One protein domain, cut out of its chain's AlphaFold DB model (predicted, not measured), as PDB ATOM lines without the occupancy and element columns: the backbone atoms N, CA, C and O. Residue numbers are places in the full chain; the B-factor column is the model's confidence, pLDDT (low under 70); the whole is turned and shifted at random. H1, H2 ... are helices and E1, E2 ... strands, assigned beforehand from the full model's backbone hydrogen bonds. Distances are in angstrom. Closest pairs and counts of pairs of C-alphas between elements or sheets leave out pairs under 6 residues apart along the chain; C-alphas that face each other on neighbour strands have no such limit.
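Overview. This is residues 4 to 63 of the 126 residues of an uncharacterized protein of Kordia sp. SMS9 (UniProt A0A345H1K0). A short two-stranded antiparallel ribbon, E1 and E2, makes the middle of an elongated domain, with the crossed pair of helices H1 and H3 toward one end and the short helix H2 with its loops toward the other. Part of the link from E1 to H2 folds back beside E1, where residues 29 to 30 pair with residues 22 to 23. The printed part has 60 residues, with three named helices and two named strands in the order H1, E1, H2, E2, H3, and its class is mixed, helices and strands. The whole is compact, with a radius of gyration of the C-alphas of 11.3 A, and spans 37 by 21 by 13 A.

Arrangement. Look first at the sheet of E1, residues 20 to 23, and E2, residues 47 to 50. These antiparallel neighbours have directions 147 degrees apart; N 21 and O 49 are 3.0 A apart and N 49 and O 21 are 2.8 A apart, both within hydrogen-bond range. Next find H1, residues 4 to 13, whose closest C-alphas to E2 are those of Leu 6 and Ile 49, 7.2 A apart. H1 touches H3, residues 51 to 61, at a steep tilt of 55 degrees, opposite ways; their closest C-alphas, those of Ala 10 and Ala 54, are 4.8 A apart. H2, residues 33 to 38, comes closest to E1 at the C-alphas of Trp 22 and Arg 33, 6.2 A apart. H2 and E2 are near each other, with 5 pairs of C-alphas within 10 A. H2 is apart from H1 and from H3. In H2 and H3 every O i to N i+4 pair is within hydrogen-bond range; in H1, 5 of 6 are.

Along the chain. Find C-alpha 4 at (-23.389, -48.245, -32.927); from there H1 runs 14.7 A to C-alpha 13. E1 begins at C-alpha 20, at (-9.754, -43.789, -24.036), and runs 10.0 A to C-alpha 23. H2 measures 8.6 A from C-alpha 33 to C-alpha 38, and E2 measures 9.9 A from C-alpha 47 to C-alpha 50. H3 starts at the next residue, Arg 51, and runs 15.0 A to C-alpha 61 at (-29.317, -47.199, -25.374).

Size, cuts and confidence. The two C-alphas farthest apart, those of Lys 41 and Ala 63, are 37.2 A from each other. The printed part has no cut, and no link is long; the link from E2 to H3 is tight. The mean pLDDT of the printed part is 86.3, and you will find the model's confidence under 70 at residues 58 to 63, of which 58 to 61 belong to H3.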
ATOM      1  N   ASN A   4     -23.892 -46.883 -33.078       77.00
ATOM      2  CA  ASN A   4     -23.389 -48.245 -32.927       77.00
ATOM      3  C   ASN A   4     -21.942 -48.340 -32.384       77.00
ATOM      4  O   ASN A   4     -21.639 -49.233 -31.600       77.00
ATOM      5  N   ASN A   5     -21.033 -47.426 -32.754       84.06
ATOM      6  CA  ASN A   5     -19.632 -47.518 -32.307       84.06
ATOM      7  C   ASN A   5     -19.465 -47.125 -30.831       84.06
ATOM      8  O   ASN A   5     -18.649 -47.724 -30.141       84.06
ATOM      9  N   LEU A   6     -20.263 -46.175 -30.332       83.62
ATOM     10  CA  LEU A   6     -20.249 -45.796 -28.915       83.62
ATOM     11  C   LEU A   6     -20.818 -46.910 -28.022       83.62
ATOM     12  O   LEU A   6     -20.296 -47.162 -26.941       83.62
ATOM     13  N   GLU A   7     -21.852 -47.616 -28.486       81.31
ATOM     14  CA  GLU A   7     -22.424 -48.764 -27.768       81.31
ATOM     15  C   GLU A   7     -21.463 -49.958 -27.731       81.31
ATOM     16  O   GLU A   7     -21.291 -50.595 -26.692       81.31
ATOM     17  N   LYS A   8     -20.797 -50.253 -28.856       85.31
ATOM     18  CA  LYS A   8     -19.761 -51.293 -28.913       85.31
ATOM     19  C   LYS A   8     -18.549 -50.941 -28.051       85.31
ATOM     20  O   LYS A   8     -18.019 -51.831 -27.394       85.31
ATOM     21  N   ALA A   9     -18.157 -49.666 -28.004       89.31
ATOM     22  CA  ALA A   9     -17.053 -49.196 -27.170       89.31
ATOM     23  C   ALA A   9     -17.263 -49.513 -25.684       89.31
ATOM     24  O   ALA A   9     -16.306 -49.887 -25.017       89.31
ATOM     25  N   ALA A  10     -18.500 -49.441 -25.176       87.00
ATOM     26  CA  ALA A  10     -18.790 -49.775 -23.779       87.00
ATOM     27  C   ALA A  10     -18.371 -51.217 -23.442       87.00
ATOM     28  O   ALA A  10     -17.673 -51.436 -22.461       87.00
ATOM     29  N   LYS A  11     -18.675 -52.175 -24.329       86.62
ATOM     30  CA  LYS A  11     -18.248 -53.578 -24.176       86.62
ATOM     31  C   LYS A  11     -16.736 -53.758 -24.280       86.62
ATOM     32  O   LYS A  11     -16.181 -54.670 -23.676       86.62
ATOM     33  N   VAL A  12     -16.064 -52.931 -25.082       89.75
ATOM     34  CA  VAL A  12     -14.598 -52.959 -25.171       89.75
ATOM     35  C   VAL A  12     -14.006 -52.534 -23.829       89.75
ATOM     36  O   VAL A  12     -13.158 -53.251 -23.313       89.75
ATOM     37  N   PHE A  13     -14.504 -51.447 -23.228       92.19
ATOM     38  CA  PHE A  13     -14.055 -50.963 -21.917       92.19
ATOM     39  C   PHE A  13     -14.272 -51.953 -20.766       92.19
ATOM     40  O   PHE A  13     -13.504 -51.903 -19.811       92.19
ATOM     41  N   ASP A  14     -15.234 -52.877 -20.865       87.38
ATOM     42  CA  ASP A  14     -15.389 -53.970 -19.889       87.38
ATOM     43  C   ASP A  14     -14.193 -54.945 -19.891       87.38
ATOM     44  O   ASP A  14     -13.973 -55.669 -18.924       87.38
ATOM     45  N   ASN A  15     -13.417 -54.976 -20.979       89.56
ATOM     46  CA  ASN A  15     -12.296 -55.898 -21.184       89.56
ATOM     47  C   ASN A  15     -10.926 -55.207 -21.162       89.56
ATOM     48  O   ASN A  15      -9.899 -55.884 -21.234       89.56
ATOM     49  N   VAL A  16     -10.886 -53.872 -21.109       89.06
ATOM     50  CA  VAL A  16      -9.639 -53.100 -21.140       89.06
ATOM     51  C   VAL A  16      -9.643 -52.016 -20.075       89.06
ATOM     52  O   VAL A  16     -10.600 -51.250 -19.944       89.06
ATOM     53  N   ASP A  17      -8.534 -51.903 -19.350       89.88
ATOM     54  CA  ASP A  17      -8.369 -50.860 -18.343       89.88
ATOM     55  C   ASP A  17      -7.661 -49.627 -18.912       89.88
ATOM     56  O   ASP A  17      -6.493 -49.355 -18.654       89.88
ATOM     57  N   VAL A  18      -8.380 -48.916 -19.779       90.62
ATOM     58  CA  VAL A  18      -7.972 -47.618 -20.321       90.62
ATOM     59  C   VAL A  18      -9.160 -46.662 -20.314       90.62
ATOM     60  O   VAL A  18     -10.309 -47.085 -20.441       90.62
ATOM     61  N   ASP A  19      -8.890 -45.362 -20.220       91.25
ATOM     62  CA  ASP A  19      -9.939 -44.333 -20.234       91.25
ATOM     63  C   ASP A  19     -10.374 -43.926 -21.642       91.25
ATOM     64  O   ASP A  19     -11.461 -43.379 -21.836       91.25
ATOM     65  N   THR A  20      -9.518 -44.160 -22.638       94.19
ATOM     66  CA  THR A  20      -9.754 -43.789 -24.036       94.19
ATOM     67  C   THR A  20      -9.339 -44.927 -24.952       94.19
ATOM     68  O   THR A  20      -8.244 -45.471 -24.830       94.19
ATOM     69  N   ILE A  21     -10.211 -45.243 -25.903       95.12
ATOM     70  CA  ILE A  21      -9.904 -46.088 -27.054       95.12
ATOM     71  C   ILE A  21     -10.074 -45.266 -28.328       95.12
ATOM     72  O   ILE A  21     -10.745 -44.236 -28.339       95.12
ATOM     73  N   TRP A  22      -9.478 -45.720 -29.418       95.00
ATOM     74  CA  TRP A  22      -9.614 -45.103 -30.730       95.00
ATOM     75  C   TRP A  22     -10.379 -46.038 -31.646       95.00
ATOM     76  O   TRP A  22     -10.157 -47.246 -31.621       95.00
ATOM     77  N   VAL A  23     -11.273 -45.477 -32.453       93.62
ATOM     78  CA  VAL A  23     -12.020 -46.211 -33.470       93.62
ATOM     79  C   VAL A  23     -11.686 -45.657 -34.847       93.62
ATOM     80  O   VAL A  23     -11.628 -44.438 -35.028       93.62
ATOM     81  N   ASN A  24     -11.451 -46.539 -35.811       92.38
ATOM     82  CA  ASN A  24     -11.232 -46.150 -37.204       92.38
ATOM     83  C   ASN A  24     -12.557 -46.117 -38.000       92.38
ATOM     84  O   ASN A  24     -13.630 -46.411 -37.459       92.38
ATOM     85  N   GLN A  25     -12.531 -45.751 -39.289       88.50
ATOM     86  CA  GLN A  25     -13.766 -45.699 -40.104       88.50
ATOM     87  C   GLN A  25     -14.358 -47.093 -40.367       88.50
ATOM     88  O   GLN A  25     -15.553 -47.204 -40.641       88.50
ATOM     89  N   HIS A  26     -13.542 -48.144 -40.259       88.25
ATOM     90  CA  HIS A  26     -13.961 -49.538 -40.400       88.25
ATOM     91  C   HIS A  26     -14.659 -50.078 -39.139       88.25
ATOM     92  O   HIS A  26     -15.300 -51.127 -39.191       88.25
ATOM     93  N   GLY A  27     -14.618 -49.332 -38.029       87.56
ATOM     94  CA  GLY A  27     -15.236 -49.718 -36.762       87.56
ATOM     95  C   GLY A  27     -14.362 -50.631 -35.901       87.56
ATOM     96  O   GLY A  27     -14.884 -51.275 -34.992       87.56
ATOM     97  N   GLU A  28     -13.060 -50.698 -36.178       91.56
ATOM     98  CA  GLU A  28     -12.083 -51.420 -35.364       91.56
ATOM     99  C   GLU A  28     -11.636 -50.553 -34.187       91.56
ATOM    100  O   GLU A  28     -11.456 -49.341 -34.333       91.56
ATOM    101  N   PHE A  29     -11.455 -51.177 -33.022       93.69
ATOM    102  CA  PHE A  29     -11.089 -50.497 -31.782       93.69
ATOM    103  C   PHE A  29      -9.635 -50.763 -31.413       93.69
ATOM    104  O   PHE A  29      -9.154 -51.892 -31.483       93.69
ATOM    105  N   PHE A  30      -8.965 -49.721 -30.940       94.62
ATOM    106  CA  PHE A  30      -7.559 -49.752 -30.566       94.62
ATOM    107  C   PHE A  30      -7.372 -49.094 -29.201       94.62
ATOM    108  O   PHE A  30      -7.929 -48.033 -28.934       94.62
ATOM    109  N   THR A  31      -6.528 -49.676 -28.355       93.50
ATOM    110  CA  THR A  31      -6.096 -49.079 -27.077       93.50
ATOM    111  C   THR A  31      -4.873 -48.168 -27.234       93.50
ATOM    112  O   THR A  31      -4.402 -47.587 -26.262       93.50
ATOM    113  N   ASN A  32      -4.348 -48.019 -28.457       93.00
ATOM    114  CA  ASN A  32      -3.204 -47.171 -28.775       93.00
ATOM    115  C   ASN A  32      -3.486 -46.319 -30.023       93.00
ATOM    116  O   ASN A  32      -3.815 -46.845 -31.089       93.00
ATOM    117  N   ARG A  33      -3.298 -45.000 -29.901       91.31
ATOM    118  CA  ARG A  33      -3.533 -44.033 -30.983       91.31
ATOM    119  C   ARG A  33      -2.683 -44.294 -32.225       91.31
ATOM    120  O   ARG A  33      -3.190 -44.164 -33.332       91.31
ATOM    121  N   SER A  34      -1.406 -44.623 -32.057       92.00
ATOM    122  CA  SER A  34      -0.481 -44.819 -33.178       92.00
ATOM    123  C   SER A  34      -0.869 -46.039 -34.008       92.00
ATOM    124  O   SER A  34      -0.836 -45.972 -35.231       92.00
ATOM    125  N   LEU A  35      -1.314 -47.122 -33.359       92.44
ATOM    126  CA  LEU A  35      -1.847 -48.294 -34.065       92.44
ATOM    127  C   LEU A  35      -3.123 -47.950 -34.838       92.44
ATOM    128  O   LEU A  35      -3.247 -48.317 -36.003       92.44
ATOM    129  N   ALA A  36      -4.026 -47.185 -34.225       91.75
ATOM    130  CA  ALA A  36      -5.249 -46.743 -34.885       91.75
ATOM    131  C   ALA A  36      -4.956 -45.862 -36.108       91.75
ATOM    132  O   ALA A  36      -5.526 -46.072 -37.175       91.75
ATOM    133  N   VAL A  37      -4.036 -44.902 -35.980       92.44
ATOM    134  CA  VAL A  37      -3.619 -44.019 -37.081       92.44
ATOM    135  C   VAL A  37      -2.955 -44.809 -38.205       92.44
ATOM    136  O   VAL A  37      -3.276 -44.577 -39.363       92.44
ATOM    137  N   ASN A  38      -2.103 -45.780 -37.876       92.81
ATOM    138  CA  ASN A  38      -1.450 -46.629 -38.874       92.81
ATOM    139  C   ASN A  38      -2.413 -47.602 -39.572       92.81
ATOM    140  O   ASN A  38      -2.090 -48.096 -40.649       92.81
ATOM    141  N   SER A  39      -3.583 -47.878 -38.984       90.44
ATOM    142  CA  SER A  39      -4.631 -48.679 -39.634       90.44
ATOM    143  C   SER A  39      -5.358 -47.921 -40.753       90.44
ATOM    144  O   SER A  39      -6.082 -48.527 -41.538       90.44
ATOM    145  N   GLU A  40      -5.160 -46.603 -40.857       90.69
ATOM    146  CA  GLU A  40      -5.884 -45.735 -41.780       90.69
ATOM    147  C   GLU A  40      -4.958 -44.977 -42.725       90.69
ATOM    148  O   GLU A  40      -3.875 -44.524 -42.365       90.69
ATOM    149  N   LYS A  41      -5.436 -44.752 -43.953       87.56
ATOM    150  CA  LYS A  41      -4.750 -43.858 -44.902       87.56
ATOM    151  C   LYS A  41      -4.910 -42.383 -44.529       87.56
ATOM    152  O   LYS A  41      -4.065 -41.571 -44.888       87.56
ATOM    153  N   ASP A  42      -6.003 -42.041 -43.845       86.81
ATOM    154  CA  ASP A  42      -6.283 -40.688 -43.369       86.81
ATOM    155  C   ASP A  42      -6.421 -40.689 -41.835       86.81
ATOM    156  O   ASP A  42      -7.426 -41.186 -41.313       86.81
ATOM    157  N   PRO A  43      -5.464 -40.098 -41.093       83.94
ATOM    158  CA  PRO A  43      -5.489 -40.073 -39.632       83.94
ATOM    159  C   PRO A  43      -6.706 -39.343 -39.055       83.94
ATOM    160  O   PRO A  43      -7.073 -39.591 -37.909       83.94
ATOM    161  N   LYS A  44      -7.360 -38.456 -39.820       88.12
ATOM    162  CA  LYS A  44      -8.558 -37.727 -39.363       88.12
ATOM    163  C   LYS A  44      -9.781 -38.627 -39.216       88.12
ATOM    164  O   LYS A  44     -10.762 -38.226 -38.595       88.12
ATOM    165  N   LYS A  45      -9.736 -39.834 -39.784       87.25
ATOM    166  CA  LYS A  45     -10.807 -40.830 -39.676       87.25
ATOM    167  C   LYS A  45     -10.726 -41.672 -38.408       87.25
ATOM    168  O   LYS A  45     -11.639 -42.448 -38.136       87.25
ATOM    169  N   VAL A  46      -9.660 -41.502 -37.633       90.88
ATOM    170  CA  VAL A  46      -9.521 -42.094 -36.311       90.88
ATOM    171  C   VAL A  46     -10.125 -41.149 -35.287       90.88
ATOM    172  O   VAL A  46      -9.705 -39.999 -35.159       90.88
ATOM    173  N   MET A  47     -11.098 -41.640 -34.530       91.19
ATOM    174  CA  MET A  47     -11.773 -40.863 -33.497       91.19
ATOM    175  C   MET A  47     -11.481 -41.448 -32.116       91.19
ATOM    176  O   MET A  47     -11.564 -42.667 -31.951       91.19
ATOM    177  N   PRO A  48     -11.155 -40.615 -31.114       94.00
ATOM    178  CA  PRO A  48     -11.130 -41.061 -29.731       94.00
ATOM    179  C   PRO A  48     -12.562 -41.288 -29.230       94.00
ATOM    180  O   PRO A  48     -13.479 -40.544 -29.579       94.00
ATOM    181  N   ILE A  49     -12.738 -42.303 -28.394       93.00
ATOM    182  CA  ILE A  49     -13.942 -42.547 -27.607       93.00
ATOM    183  C   ILE A  49     -13.494 -42.708 -26.162       93.00
ATOM    184  O   ILE A  49     -12.660 -43.565 -25.863       93.00
ATOM    185  N   THR A  50     -14.059 -41.908 -25.263       94.00
ATOM    186  CA  THR A  50     -13.799 -42.046 -23.828       94.00
ATOM    187  C   THR A  50     -14.747 -43.049 -23.175       94.00
ATOM    188  O   THR A  50     -15.881 -43.253 -23.625       94.00
ATOM    189  N   ARG A  51     -14.312 -43.640 -22.057       90.19
ATOM    190  CA  ARG A  51     -15.144 -44.525 -21.227       90.19
ATOM    191  C   ARG A  51     -16.438 -43.829 -20.800       90.19
ATOM    192  O   ARG A  51     -17.512 -44.409 -20.909       90.19
ATOM    193  N   ALA A  52     -16.366 -42.557 -20.408       87.31
ATOM    194  CA  ALA A  52     -17.539 -41.773 -20.017       87.31
ATOM    195  C   ALA A  52     -18.559 -41.606 -21.162       87.31
ATOM    196  O   ALA A  52     -19.763 -41.764 -20.946       87.31
ATOM    197  N   GLU A  53     -18.099 -41.319 -22.384       87.31
ATOM    198  CA  GLU A  53     -18.971 -41.205 -23.561       87.31
ATOM    199  C   GLU A  53     -19.625 -42.542 -23.917       87.31
ATOM    200  O   GLU A  53     -20.830 -42.580 -24.187       87.31
ATOM    201  N   ALA A  54     -18.860 -43.634 -23.867       85.88
ATOM    202  CA  ALA A  54     -19.354 -44.981 -24.120       85.88
ATOM    203  C   ALA A  54     -20.393 -45.415 -23.073       85.88
ATOM    204  O   ALA A  54     -21.480 -45.862 -23.436       85.88
ATOM    205  N   THR A  55     -20.126 -45.196 -21.781       81.56
ATOM    206  CA  THR A  55     -21.067 -45.505 -20.692       81.56
ATOM    207  C   THR A  55     -22.337 -44.668 -20.790       81.56
ATOM    208  O   THR A  55     -23.438 -45.184 -20.610       81.56
ATOM    209  N   LYS A  56     -22.228 -43.382 -21.140       81.19
ATOM    210  CA  LYS A  56     -23.395 -42.515 -21.354       81.19
ATOM    211  C   LYS A  56     -24.226 -42.968 -22.555       81.19
ATOM    212  O   LYS A  56     -25.455 -42.946 -22.490       81.19
ATOM    213  N   ALA A  57     -23.577 -43.381 -23.644       74.75
ATOM    214  CA  ALA A  57     -24.256 -43.926 -24.815       74.75
ATOM    215  C   ALA A  57     -24.940 -45.263 -24.501       74.75
ATOM    216  O   ALA A  57     -26.108 -45.432 -24.843       74.75
ATOM    217  N   ALA A  58     -24.270 -46.161 -23.775       69.94
ATOM    218  CA  ALA A  58     -24.846 -47.415 -23.301       69.94
ATOM    219  C   ALA A  58     -26.046 -47.166 -22.376       69.94
ATOM    220  O   ALA A  58     -27.124 -47.691 -22.624       69.94
ATOM    221  N   ALA A  59     -25.933 -46.275 -21.388       65.44
ATOM    222  CA  ALA A  59     -27.047 -45.906 -20.513       65.44
ATOM    223  C   ALA A  59     -28.238 -45.309 -21.290       65.44
ATOM    224  O   ALA A  59     -29.397 -45.571 -20.963       65.44
ATOM    225  N   LYS A  60     -27.971 -44.539 -22.354       61.03
ATOM    226  CA  LYS A  60     -29.007 -43.981 -23.237       61.03
ATOM    227  C   LYS A  60     -29.637 -45.040 -24.156       61.03
ATOM    228  O   LYS A  60     -30.823 -44.939 -24.453       61.03
ATOM    229  N   SER A  61     -28.872 -46.053 -24.564       54.12
ATOM    230  CA  SER A  61     -29.317 -47.199 -25.374       54.12
ATOM    231  C   SER A  61     -30.099 -48.245 -24.559       54.12
ATOM    232  O   SER A  61     -30.969 -48.942 -25.078       54.12
ATOM    233  N   VAL A  62     -29.853 -48.313 -23.246       54.03
ATOM    234  CA  VAL A  62     -30.456 -49.294 -22.321       54.03
ATOM    235  C   VAL A  62     -31.802 -48.838 -21.740       54.03
ATOM    236  O   VAL A  62     -32.469 -49.615 -21.064       54.03
ATOM    237  N   ALA A  63     -32.309 -47.652 -22.087       59.84
ATOM    238  CA  ALA A  63     -33.718 -47.319 -21.856       59.84
ATOM    239  C   ALA A  63     -34.636 -48.087 -22.832       59.84
ATOM    240  O   ALA A  63     -35.416 -47.493 -23.578       59.84
TER     241      ALA A  63